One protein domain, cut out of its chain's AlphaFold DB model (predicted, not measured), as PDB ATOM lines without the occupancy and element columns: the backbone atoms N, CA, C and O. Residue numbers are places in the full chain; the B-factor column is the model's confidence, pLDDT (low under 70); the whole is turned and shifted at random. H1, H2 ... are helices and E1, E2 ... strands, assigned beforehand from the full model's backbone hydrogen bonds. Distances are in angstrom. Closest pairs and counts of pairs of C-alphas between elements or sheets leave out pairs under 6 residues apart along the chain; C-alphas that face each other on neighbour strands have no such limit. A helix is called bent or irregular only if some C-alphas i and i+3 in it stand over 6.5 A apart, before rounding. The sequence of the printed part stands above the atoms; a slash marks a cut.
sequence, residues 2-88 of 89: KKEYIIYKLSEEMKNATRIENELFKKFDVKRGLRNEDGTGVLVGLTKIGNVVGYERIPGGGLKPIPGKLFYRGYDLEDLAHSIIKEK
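Overview. This is residues 2 to 88 of the 89 residues of a protein of human gut metagenome (UniProt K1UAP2). A long, bent hairpin of two strands, E1 and E2, has the helix H3 leading away from its open end, while the longer helix H1 sticks out as an arm with residues 2 to 16. The short helix H2 and a long loop, residues 28 to 49, join that arm to the hairpin, and residues 36 to 41 and 81 to 88 also stick out. The printed part has 87 residues with three named helices and two named strands, in the order H1, H2, E1, E2, H3; the sheet E1 - E2 is antiparallel and the class is mixed, helices and strands. The whole is only just loose, close to extended, with a radius of gyration of the C-alphas of 17.9 A and spans of 58 by 40 by 22 A.

Arrangement. E1, residues 50 to 57, and E2, residues 63 to 72, form an antiparallel hairpin at 160 degrees, with N 53 and O 69 at 2.9 A and N 71 and O 51 at 2.8 A, within hydrogen-bond range. E1 bends by 69 degrees at residue 54 and E2 by 78 degrees at residue 67. Residues 71 to 72 of E2 also pair, antiparallel, with residues 75 to 76. The closest C-alphas of E2 and H3, residues 77 to 87, are those of Phe 71 and Leu 77, 5.4 A apart. H1, residues 2 to 18, is apart from H2, residues 22 to 27, and from E1, E2 and H3. In H1 and H3 every O i to N i+4 pair is within hydrogen-bond range; in H2, 1 of 2.

Along the chain. E2 is 23.0 A from first to last C-alpha, E1 19.8 A, H1 24.7 A and H3 15.4 A. H1 begins at C-alpha 2 (-66.195, 17.031, 27.015), and H3 ends at C-alpha 87 (-55.862, -15.046, 18.320).

Size, cuts and confidence. The two C-alphas farthest apart are those of Lys 2 and Gly 60, 58.9 A. The printed part has no cut, and the link from H2 to E1 is long, 22 residues. The mean pLDDT of the printed part is 86.0; residues 31 to 44 are under 70.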
ATOM      1  N   LYS A   2     -67.151  18.158  26.878       87.31
ATOM      2  CA  LYS A   2     -66.195  17.031  27.015       87.31
ATOM      3  C   LYS A   2     -65.893  16.314  25.687       87.31
ATOM      4  O   LYS A   2     -64.761  15.900  25.469       87.31
ATOM      5  N   LYS A   3     -66.882  16.182  24.797       93.44
ATOM      6  CA  LYS A   3     -66.731  15.477  23.511       93.44
ATOM      7  C   LYS A   3     -65.861  16.261  22.527       93.44
ATOM      8  O   LYS A   3     -64.975  15.692  21.902       93.44
ATOM      9  N   GLU A   4     -66.080  17.567  22.437       96.25
ATOM     10  CA  GLU A   4     -65.320  18.480  21.583       96.25
ATOM     11  C   GLU A   4     -63.854  18.538  22.020       96.25
ATOM     12  O   GLU A   4     -62.958  18.491  21.181       96.25
ATOM     13  N   TYR A   5     -63.606  18.534  23.335       96.25
ATOM     14  CA  TYR A   5     -62.255  18.461  23.884       96.25
ATOM     15  C   TYR A   5     -61.534  17.155  23.515       96.25
ATOM     16  O   TYR A   5     -60.374  17.194  23.112       96.25
ATOM     17  N   ILE A   6     -62.214  16.003  23.596       97.12
ATOM     18  CA  ILE A   6     -61.628  14.709  23.203       97.12
ATOM     19  C   ILE A   6     -61.272  14.705  21.713       97.12
ATOM     20  O   ILE A   6     -60.164  14.313  21.353       97.12
ATOM     21  N   ILE A   7     -62.177  15.177  20.849       96.50
ATOM     22  CA  ILE A   7     -61.926  15.264  19.402       96.50
ATOM     23  C   ILE A   7     -60.717  16.158  19.122       96.50
ATOM     24  O   ILE A   7     -59.830  15.770  18.360       96.50
ATOM     25  N   TYR A   8     -60.654  17.327  19.764       95.88
ATOM     26  CA  TYR A   8     -59.514  18.232  19.654       95.88
ATOM     27  C   TYR A   8     -58.208  17.546  20.075       95.88
ATOM     28  O   TYR A   8     -57.240  17.541  19.317       95.88
ATOM     29  N   LYS A   9     -58.196  16.900  21.246       96.62
ATOM     30  CA  LYS A   9     -56.994  16.260  21.785       96.62
ATOM     31  C   LYS A   9     -56.482  15.136  20.881       96.62
ATOM     32  O   LYS A   9     -55.295  15.121  20.563       96.62
ATOM     33  N   LEU A  10     -57.370  14.256  20.413       96.12
ATOM     34  CA  LEU A  10     -57.021  13.175  19.484       96.12
ATOM     35  C   LEU A  10     -56.531  13.708  18.132       96.12
ATOM     36  O   LEU A  10     -55.615  13.141  17.538       96.12
ATOM     37  N   SER A  11     -57.103  14.817  17.653       95.06
ATOM     38  CA  SER A  11     -56.668  15.455  16.405       95.06
ATOM     39  C   SER A  11     -55.240  15.993  16.514       95.06
ATOM     40  O   SER A  11     -54.435  15.794  15.603       95.06
ATOM     41  N   GLU A  12     -54.896  16.632  17.634       95.88
ATOM     42  CA  GLU A  12     -53.534  17.113  17.891       95.88
ATOM     43  C   GLU A  12     -52.531  15.963  18.045       95.88
ATOM     44  O   GLU A  12     -51.427  16.013  17.497       95.88
ATOM     45  N   GLU A  13     -52.913  14.882  18.726       95.38
ATOM     46  CA  GLU A  13     -52.065  13.692  18.837       95.38
ATOM     47  C   GLU A  13     -51.829  13.023  17.481       95.38
ATOM     48  O   GLU A  13     -50.693  12.662  17.169       95.38
ATOM     49  N   MET A  14     -52.852  12.939  16.626       91.38
ATOM     50  CA  MET A  14     -52.721  12.378  15.279       91.38
ATOM     51  C   MET A  14     -51.753  13.191  14.405       91.38
ATOM     52  O   MET A  14     -50.930  12.610  13.684       91.38
ATOM     53  N   LYS A  15     -51.794  14.530  14.494       91.00
ATOM     54  CA  LYS A  15     -50.822  15.405  13.813       91.00
ATOM     55  C   LYS A  15     -49.396  15.076  14.253       91.00
ATOM     56  O   LYS A  15     -48.522  14.883  13.412       91.00
ATOM     57  N   ASN A  16     -49.157  14.927  15.554       90.81
ATOM     58  CA  ASN A  16     -47.828  14.606  16.083       90.81
ATOM     59  C   ASN A  16     -47.372  13.180  15.729       90.81
ATOM     60  O   ASN A  16     -46.214  12.975  15.357       90.81
ATOM     61  N   ALA A  17     -48.285  12.207  15.752       90.75
ATOM     62  CA  ALA A  17     -48.015  10.813  15.395       90.75
ATOM     63  C   ALA A  17     -47.611  10.623  13.921       90.75
ATOM     64  O   ALA A  17     -47.078   9.576  13.543       90.75
ATOM     65  N   THR A  18     -47.883  11.612  13.069       89.94
ATOM     66  CA  THR A  18     -47.601  11.567  11.627       89.94
ATOM     67  C   THR A  18     -46.622  12.639  11.163       89.94
ATOM     68  O   THR A  18     -46.089  12.524  10.062       89.94
ATOM     69  N   ARG A  19     -46.308  13.625  12.011       91.50
ATOM     70  CA  ARG A  19     -45.345  14.686  11.714       91.50
ATOM     71  C   ARG A  19     -43.967  14.113  11.402       91.50
ATOM     72  O   ARG A  19     -43.438  13.296  12.156       91.50
ATOM     73  N   ILE A  20     -43.378  14.592  10.315       90.25
ATOM     74  CA  ILE A  20     -42.013  14.286   9.887       90.25
ATOM     75  C   ILE A  20     -41.247  15.603   9.868       90.25
ATOM     76  O   ILE A  20     -41.768  16.622   9.420       90.25
ATOM     77  N   GLU A  21     -40.035  15.597  10.407       91.38
ATOM     78  CA  GLU A  21     -39.191  16.786  10.446       91.38
ATOM     79  C   GLU A  21     -38.716  17.153   9.037       91.38
ATOM     80  O   GLU A  21     -38.197  16.310   8.303       91.38
ATOM     81  N   ASN A  22     -38.873  18.426   8.660       85.31
ATOM     82  CA  ASN A  22     -38.533  18.913   7.318       85.31
ATOM     83  C   ASN A  22     -37.048  18.706   6.968       85.31
ATOM     84  O   ASN A  22     -36.707  18.484   5.808       85.31
ATOM     85  N   GLU A  23     -36.165  18.730   7.966       89.81
ATOM     86  CA  GLU A  23     -34.724  18.520   7.791       89.81
ATOM     87  C   GLU A  23     -34.387  17.118   7.266       89.81
ATOM     88  O   GLU A  23     -33.410  16.950   6.533       89.81
ATOM     89  N   LEU A  24     -35.225  16.117   7.562       86.56
ATOM     90  CA  LEU A  24     -35.016  14.741   7.110       86.56
ATOM     91  C   LEU A  24     -35.127  14.616   5.588       86.56
ATOM     92  O   LEU A  24     -34.414  13.812   4.993       86.56
ATOM     93  N   PHE A  25     -35.960  15.435   4.942       82.31
ATOM     94  CA  PHE A  25     -36.076  15.431   3.483       82.31
ATOM     95  C   PHE A  25     -34.769  15.868   2.820       82.31
ATOM     96  O   PHE A  25     -34.342  15.253   1.849       82.31
ATOM     97  N   LYS A  26     -34.100  16.882   3.383       82.62
ATOM     98  CA  LYS A  26     -32.781  17.326   2.916       82.62
ATOM     99  C   LYS A  26     -31.698  16.301   3.252       82.62
ATOM    100  O   LYS A  26     -30.858  16.008   2.412       82.62
ATOM    101  N   LYS A  27     -31.731  15.739   4.466       86.81
ATOM    102  CA  LYS A  27     -30.755  14.745   4.940       86.81
ATOM    103  C   LYS A  27     -30.728  13.481   4.078       86.81
ATOM    104  O   LYS A  27     -29.656  12.934   3.853       86.81
ATOM    105  N   PHE A  28     -31.893  13.014   3.634       81.94
ATOM    106  CA  PHE A  28     -32.033  11.776   2.866       81.94
ATOM    107  C   PHE A  28     -32.223  12.001   1.356       81.94
ATOM    108  O   PHE A  28     -32.566  11.056   0.654       81.94
ATOM    109  N   ASP A  29     -32.014  13.231   0.865       75.06
ATOM    110  CA  ASP A  29     -32.185  13.624  -0.547       75.06
ATOM    111  C   ASP A  29     -33.542  13.194  -1.148       75.06
ATOM    112  O   ASP A  29     -33.654  12.637  -2.243       75.06
ATOM    113  N   VAL A  30     -34.616  13.428  -0.388       74.69
ATOM    114  CA  VAL A  30     -35.970  12.992  -0.742       74.69
ATOM    115  C   VAL A  30     -36.621  13.991  -1.694       74.69
ATOM    116  O   VAL A  30     -37.093  15.052  -1.281       74.69
ATOM    117  N   LYS A  31     -36.687  13.639  -2.984       68.00
ATOM    118  CA  LYS A  31     -37.317  14.460  -4.030       68.00
ATOM    119  C   LYS A  31     -38.840  14.300  -4.050       68.00
ATOM    120  O   LYS A  31     -39.377  13.200  -3.978       68.00
ATOM    121  N   ARG A  32     -39.556  15.408  -4.237       57.78
ATOM    122  CA  ARG A  32     -41.008  15.410  -4.478       57.78
ATOM    123  C   ARG A  32     -41.285  14.946  -5.916       57.78
ATOM    124  O   ARG A  32     -41.171  15.765  -6.819       57.78
ATOM    125  N   GLY A  33     -41.625  13.672  -6.151       61.31
ATOM    126  CA  GLY A  33     -41.987  13.223  -7.514       61.31
ATOM    127  C   GLY A  33     -41.847  11.737  -7.877       61.31
ATOM    128  O   GLY A  33     -42.256  11.365  -8.967       61.31
ATOM    129  N   LEU A  34     -41.329  10.880  -6.992       63.41
ATOM    130  CA  LEU A  34     -41.420   9.402  -7.023       63.41
ATOM    131  C   LEU A  34     -40.973   8.600  -8.280       63.41
ATOM    132  O   LEU A  34     -41.048   7.373  -8.213       63.41
ATOM    133  N   ARG A  35     -40.467   9.177  -9.386       63.00
ATOM    134  CA  ARG A  35     -39.924   8.393 -10.529       63.00
ATOM    135  C   ARG A  35     -38.634   8.959 -11.136       63.00
ATOM    136  O   ARG A  35     -38.503  10.171 -11.279       63.00
ATOM    137  N   ASN A  36     -37.703   8.055 -11.463       63.44
ATOM    138  CA  ASN A  36     -36.534   8.323 -12.300       63.44
ATOM    139  C   ASN A  36     -36.947   8.229 -13.779       63.44
ATOM    140  O   ASN A  36     -37.952   7.597 -14.109       63.44
ATOM    141  N   GLU A  37     -36.151   8.820 -14.670       59.47
ATOM    142  CA  GLU A  37     -36.371   8.776 -16.126       59.47
ATOM    143  C   GLU A  37     -36.210   7.363 -16.720       59.47
ATOM    144  O   GLU A  37     -36.813   7.051 -17.741       59.47
ATOM    145  N   ASP A  38     -35.460   6.483 -16.052       67.19
ATOM    146  CA  ASP A  38     -35.202   5.094 -16.461       67.19
ATOM    147  C   ASP A  38     -36.291   4.094 -16.011       67.19
ATOM    148  O   ASP A  38     -36.139   2.882 -16.166       67.19
ATOM    149  N   GLY A  39     -37.392   4.579 -15.426       54.81
ATOM    150  CA  GLY A  39     -38.501   3.749 -14.950       54.81
ATOM    151  C   GLY A  39     -38.255   3.052 -13.607       54.81
ATOM    152  O   GLY A  39     -39.177   2.425 -13.072       54.81
ATOM    153  N   THR A  40     -37.067   3.198 -13.013       62.56
ATOM    154  CA  THR A  40     -36.784   2.679 -11.673       62.56
ATOM    155  C   THR A  40     -37.485   3.513 -10.592       62.56
ATOM    156  O   THR A  40     -37.763   4.708 -10.746       62.56
ATOM    157  N   GLY A  41     -37.848   2.859  -9.487       55.75
ATOM    158  CA  GLY A  41     -38.517   3.513  -8.365       55.75
ATOM    159  C   GLY A  41     -37.559   4.430  -7.608       55.75
ATOM    160  O   GLY A  41     -36.520   3.973  -7.133       55.75
ATOM    161  N   VAL A  42     -37.920   5.705  -7.445       57.06
ATOM    162  CA  VAL A  42     -37.172   6.612  -6.565       57.06
ATOM    163  C   VAL A  42     -37.606   6.346  -5.137       57.06
ATOM    164  O   VAL A  42     -38.797   6.273  -4.836       57.06
ATOM    165  N   LEU A  43     -36.637   6.225  -4.243       59.66
ATOM    166  CA  LEU A  43     -36.846   5.960  -2.826       59.66
ATOM    167  C   LEU A  43     -37.454   7.156  -2.076       59.66
ATOM    168  O   LEU A  43     -36.839   7.594  -1.119       59.66
ATOM    169  N   VAL A  44     -38.543   7.812  -2.489       60.56
ATOM    170  CA  VAL A  44     -38.754   9.177  -1.951       60.56
ATOM    171  C   VAL A  44     -40.188   9.585  -1.654       60.56
ATOM    172  O   VAL A  44     -40.786  10.451  -2.282       60.56
ATOM    173  N   GLY A  45     -40.671   9.038  -0.543       71.00
ATOM    174  CA  GLY A  45     -41.446   9.789   0.438       71.00
ATOM    175  C   GLY A  45     -41.015   9.346   1.834       71.00
ATOM    176  O   GLY A  45     -40.834   8.155   2.073       71.00
ATOM    177  N   LEU A  46     -40.835  10.278   2.769       82.81
ATOM    178  CA  LEU A  46     -40.764   9.902   4.178       82.81
ATOM    179  C   LEU A  46     -42.190   9.652   4.656       82.81
ATOM    180  O   LEU A  46     -43.087  10.458   4.416       82.81
ATOM    181  N   THR A  47     -42.407   8.537   5.340       87.75
ATOM    182  CA  THR A  47     -43.717   8.179   5.875       87.75
ATOM    183  C   THR A  47     -43.555   7.489   7.214       87.75
ATOM    184  O   THR A  47     -42.629   6.712   7.427       87.75
ATOM    185  N   LYS A  48     -44.476   7.783   8.132       90.00
ATOM    186  CA  LYS A  48     -44.627   7.057   9.397       90.00
ATOM    187  C   LYS A  48     -45.705   5.972   9.313       90.00
ATOM    188  O   LYS A  48     -46.001   5.364  10.332       90.00
ATOM    189  N   ILE A  49     -46.340   5.775   8.151       91.88
ATOM    190  CA  ILE A  49     -47.543   4.939   8.011       91.88
ATOM    191  C   ILE A  49     -47.227   3.565   7.435       91.88
ATOM    192  O   ILE A  49     -47.522   2.564   8.076       91.88
ATOM    193  N   GLY A  50     -46.659   3.514   6.233       91.25
ATOM    194  CA  GLY A  50     -46.499   2.275   5.482       91.25
ATOM    195  C   GLY A  50     -45.198   2.275   4.702       91.25
ATOM    196  O   GLY A  50     -44.866   3.286   4.093       91.25
ATOM    197  N   ASN A  51     -44.466   1.167   4.725       89.69
ATOM    198  CA  ASN A  51     -43.197   1.023   4.015       89.69
ATOM    199  C   ASN A  51     -43.193  -0.275   3.203       89.69
ATOM    200  O   ASN A  51     -43.525  -1.330   3.738       89.69
ATOM    201  N   VAL A  52     -42.806  -0.189   1.932       89.62
ATOM    202  CA  VAL A  52     -42.712  -1.332   1.016       89.62
ATOM    203  C   VAL A  52     -41.249  -1.529   0.651       89.62
ATOM    204  O   VAL A  52     -40.614  -0.626   0.110       89.62
ATOM    205  N   VAL A  53     -40.718  -2.719   0.918       89.44
ATOM    206  CA  VAL A  53     -39.328  -3.079   0.621       89.44
ATOM    207  C   VAL A  53     -39.330  -4.204  -0.403       89.44
ATOM    208  O   VAL A  53     -39.687  -5.323  -0.068       89.44
ATOM    209  N   GLY A  54     -38.953  -3.912  -1.651       89.19
ATOM    210  CA  GLY A  54     -38.905  -4.901  -2.744       89.19
ATOM    211  C   GLY A  54     -37.508  -5.448  -3.053       89.19
ATOM    212  O   GLY A  54     -37.360  -6.379  -3.842       89.19
ATOM    213  N   TYR A  55     -36.470  -4.870  -2.453       88.25
ATOM    214  CA  TYR A  55     -35.082  -5.261  -2.672       88.25
ATOM    215  C   TYR A  55     -34.232  -4.975  -1.432       88.25
ATOM    216  O   TYR A  55     -34.558  -4.105  -0.624       88.25
ATOM    217  N   GLU A  56     -33.108  -5.671  -1.317       89.25
ATOM    218  CA  GLU A  56     -32.073  -5.433  -0.312       89.25
ATOM    219  C   GLU A  56     -30.776  -4.953  -0.975       89.25
ATOM    220  O   GLU A  56     -30.477  -5.303  -2.121       89.25
ATOM    221  N   ARG A  57     -29.996  -4.127  -0.268       85.12
ATOM    222  CA  ARG A  57     -28.646  -3.760  -0.714       85.12
ATOM    223  C   ARG A  57     -27.682  -4.887  -0.369       85.12
ATOM    224  O   ARG A  57     -27.650  -5.329   0.776       85.12
ATOM    225  N   ILE A  58     -26.876  -5.305  -1.338       90.31
ATOM    226  CA  ILE A  58     -25.861  -6.347  -1.139       90.31
ATOM    227  C   ILE A  58     -24.489  -5.745  -0.787       90.31
ATOM    228  O   ILE A  58     -24.195  -4.606  -1.176       90.31
ATOM    229  N   PRO A  59     -23.624  -6.491  -0.073       89.75
ATOM    230  CA  PRO A  59     -22.230  -6.101   0.124       89.75
ATOM    231  C   PRO A  59     -21.521  -5.896  -1.221       89.75
ATOM    232  O   PRO A  59     -21.655  -6.721  -2.120       89.75
ATOM    233  N   GLY A  60     -20.772  -4.800  -1.366       86.38
ATOM    234  CA  GLY A  60     -20.103  -4.443  -2.627       86.38
ATOM    235  C   GLY A  60     -20.927  -3.559  -3.571       86.38
ATOM    236  O   GLY A  60     -20.409  -3.118  -4.593       86.38
ATOM    237  N   GLY A  61     -22.168  -3.224  -3.204       81.56
ATOM    238  CA  GLY A  61     -23.054  -2.389  -4.013       81.56
ATOM    239  C   GLY A  61     -23.976  -3.212  -4.915       81.56
ATOM    240  O   GLY A  61     -23.725  -4.376  -5.199       81.56
ATOM    241  N   GLY A  62     -25.083  -2.602  -5.340       83.25
ATOM    242  CA  GLY A  62     -26.147  -3.275  -6.092       83.25
ATOM    243  C   GLY A  62     -27.383  -3.593  -5.248       83.25
ATOM    244  O   GLY A  62     -27.393  -3.429  -4.024       83.25
ATOM    245  N   LEU A  63     -28.449  -4.009  -5.934       86.44
ATOM    246  CA  LEU A  63     -29.746  -4.345  -5.351       86.44
ATOM    247  C   LEU A  63     -30.087  -5.797  -5.688       86.44
ATOM    248  O   LEU A  63     -29.972  -6.205  -6.843       86.44
ATOM    249  N   LYS A  64     -30.535  -6.561  -4.693       90.50
ATOM    250  CA  LYS A  64     -31.059  -7.915  -4.873       90.50
ATOM    251  C   LYS A  64     -32.571  -7.908  -4.639       90.50
ATOM    252  O   LYS A  64     -32.997  -7.481  -3.564       90.50
ATOM    253  N   PRO A  65     -33.385  -8.365  -5.605       90.94
ATOM    254  CA  PRO A  65     -34.820  -8.519  -5.405       90.94
ATOM    255  C   PRO A  65     -35.124  -9.486  -4.261       90.94
ATOM    256  O   PRO A  65     -34.444 -10.501  -4.093       90.94
ATOM    257  N   ILE A  66     -36.171  -9.183  -3.503       92.56
ATOM    258  CA  ILE A  66     -36.720 -10.061  -2.466       92.56
ATOM    259  C   ILE A  66     -38.218 -10.282  -2.737       92.56
ATOM    260  O   ILE A  66     -38.800  -9.504  -3.495       92.56
ATOM    261  N   PRO A  67     -38.871 -11.286  -2.116       92.62
ATOM    262  CA  PRO A  67     -40.322 -11.490  -2.245       92.62
ATOM    263  C   PRO A  67     -41.168 -10.253  -1.900       92.62
ATOM    264  O   PRO A  67     -42.303 -10.129  -2.347       92.62
ATOM    265  N   GLY A  68     -40.580  -9.318  -1.155       91.19
ATOM    266  CA  GLY A  68     -41.195  -8.073  -0.742       91.19
ATOM    267  C   GLY A  68     -41.539  -8.116   0.738       91.19
ATOM    268  O   GLY A  68     -41.872  -9.166   1.274       91.19
ATOM    269  N   LYS A  69     -41.450  -6.972   1.409       93.50
ATOM    270  CA  LYS A  69     -41.964  -6.795   2.768       93.50
ATOM    271  C   LYS A  69     -42.834  -5.559   2.828       93.50
ATOM    272  O   LYS A  69     -42.490  -4.529   2.239       93.50
ATOM    273  N   LEU A  70     -43.936  -5.660   3.557       94.88
ATOM    274  CA  LEU A  70     -44.832  -4.549   3.831       94.88
ATOM    275  C   LEU A  70     -44.845  -4.308   5.332       94.88
ATOM    276  O   LEU A  70     -45.149  -5.205   6.109       94.88
ATOM    277  N   PHE A  71     -44.532  -3.080   5.727       95.00
ATOM    278  CA  PHE A  71     -44.567  -2.664   7.116       95.00
ATOM    279  C   PHE A  71     -45.685  -1.661   7.333       95.00
ATOM    280  O   PHE A  71     -45.803  -0.698   6.571       95.00
ATOM    281  N   TYR A  72     -46.444  -1.830   8.411       95.25
ATOM    282  CA  TYR A  72     -47.402  -0.846   8.894       95.25
ATOM    283  C   TYR A  72     -46.918  -0.277  10.223       95.25
ATOM    284  O   TYR A  72     -46.731  -1.008  11.190       95.25
ATOM    285  N   ARG A  73     -46.687   1.040  10.278       93.12
ATOM    286  CA  ARG A  73     -46.211   1.748  11.481       93.12
ATOM    287  C   ARG A  73     -44.936   1.132  12.092       93.12
ATOM    288  O   ARG A  73     -44.717   1.237  13.292       93.12
ATOM    289  N   GLY A  74     -44.094   0.521  11.254       92.12
ATOM    290  CA  GLY A  74     -42.850  -0.148  11.656       92.12
ATOM    291  C   GLY A  74     -42.983  -1.641  11.977       92.12
ATOM    292  O   GLY A  74     -41.961  -2.296  12.139       92.12
ATOM    293  N   TYR A  75     -44.199  -2.187  12.018       95.75
ATOM    294  CA  TYR A  75     -44.447  -3.615  12.223       95.75
ATOM    295  C   TYR A  75     -44.505  -4.352  10.892       95.75
ATOM    296  O   TYR A  75     -45.106  -3.832   9.949       95.75
ATOM    297  N   ASP A  76     -43.914  -5.546  10.820       96.00
ATOM    298  CA  ASP A  76     -44.082  -6.431   9.666       96.00
ATOM    299  C   ASP A  76     -45.555  -6.854   9.570       96.00
ATOM    300  O   ASP A  76     -46.179  -7.247  10.562       96.00
ATOM    301  N   LEU A  77     -46.147  -6.706   8.385       95.94
ATOM    302  CA  LEU A  77     -47.555  -7.018   8.183       95.94
ATOM    303  C   LEU A  77     -47.830  -8.517   8.341       95.94
ATOM    304  O   LEU A  77     -48.918  -8.876   8.792       95.94
ATOM    305  N   GLU A  78     -46.867  -9.383   8.012       95.56
ATOM    306  CA  GLU A  78     -47.021 -10.825   8.217       95.56
ATOM    307  C   GLU A  78     -47.157 -11.155   9.705       95.56
ATOM    308  O   GLU A  78     -48.041 -11.923  10.084       95.56
ATOM    309  N   ASP A  79     -46.359 -10.519  10.566       96.12
ATOM    310  CA  ASP A  79     -46.437 -10.713  12.017       96.12
ATOM    311  C   ASP A  79     -47.808 -10.294  12.561       96.12
ATOM    312  O   ASP A  79     -48.422 -11.014  13.359       96.12
ATOM    313  N   LEU A  80     -48.317  -9.146  12.100       95.25
ATOM    314  CA  LEU A  80     -49.647  -8.659  12.469       95.25
ATOM    315  C   LEU A  80     -50.741  -9.638  12.020       95.25
ATOM    316  O   LEU A  80     -51.597 -10.012  12.822       95.25
ATOM    317  N   ALA A  81     -50.706 -10.072  10.758       95.50
ATOM    318  CA  ALA A  81     -51.713 -10.961  10.188       95.50
ATOM    319  C   ALA A  81     -51.730 -12.329  10.882       95.50
ATOM    320  O   ALA A  81     -52.789 -12.791  11.314       95.50
ATOM    321  N   HIS A  82     -50.565 -12.956  11.054       96.75
ATOM    322  CA  HIS A  82     -50.462 -14.255  11.716       96.75
ATOM    323  C   HIS A  82     -50.911 -14.194  13.180       96.75
ATOM    324  O   HIS A  82     -51.576 -15.121  13.650       96.75
ATOM    325  N   SER A  83     -50.603 -13.104  13.889       95.81
ATOM    326  CA  SER A  83     -51.038 -12.916  15.279       95.81
ATOM    327  C   SER A  83     -52.561 -12.818  15.384       95.81
ATOM    328  O   SER A  83     -53.161 -13.542  16.176       95.81
ATOM    329  N   ILE A  84     -53.203 -12.009  14.535       95.62
ATOM    330  CA  ILE A  84     -54.670 -11.852  14.509       95.62
ATOM    331  C   ILE A  84     -55.363 -13.186  14.199       95.62
ATOM    332  O   ILE A  84     -56.293 -13.582  14.904       95.62
ATOM    333  N   ILE A  85     -54.872 -13.920  13.194       96.00
ATOM    334  CA  ILE A  85     -55.408 -15.236  12.816       96.00
ATOM    335  C   ILE A  85     -55.286 -16.227  13.980       96.00
ATOM    336  O   ILE A  85     -56.243 -16.935  14.300       96.00
ATOM    337  N   LYS A  86     -54.122 -16.269  14.641       96.50
ATOM    338  CA  LYS A  86     -53.867 -17.147  15.791       96.50
ATOM    339  C   LYS A  86     -54.773 -16.818  16.978       96.50
ATOM    340  O   LYS A  86     -55.255 -17.732  17.646       96.50
ATOM    341  N   GLU A  87     -55.006 -15.534  17.234       96.56
ATOM    342  CA  GLU A  87     -55.862 -15.046  18.320       96.56
ATOM    343  C   GLU A  87     -57.364 -15.126  18.006       96.56
ATOM    344  O   GLU A  87     -58.174 -14.933  18.911       96.56
ATOM    345  N   LYS A  88     -57.745 -15.446  16.760       92.38
ATOM    346  CA  LYS A  88     -59.139 -15.463  16.280       92.38
ATOM    347  C   LYS A  88     -59.859 -14.126  16.516       92.38
ATOM    348  O   LYS A  88     -61.000 -14.112  16.980       92.38
TER     349      LYS A  88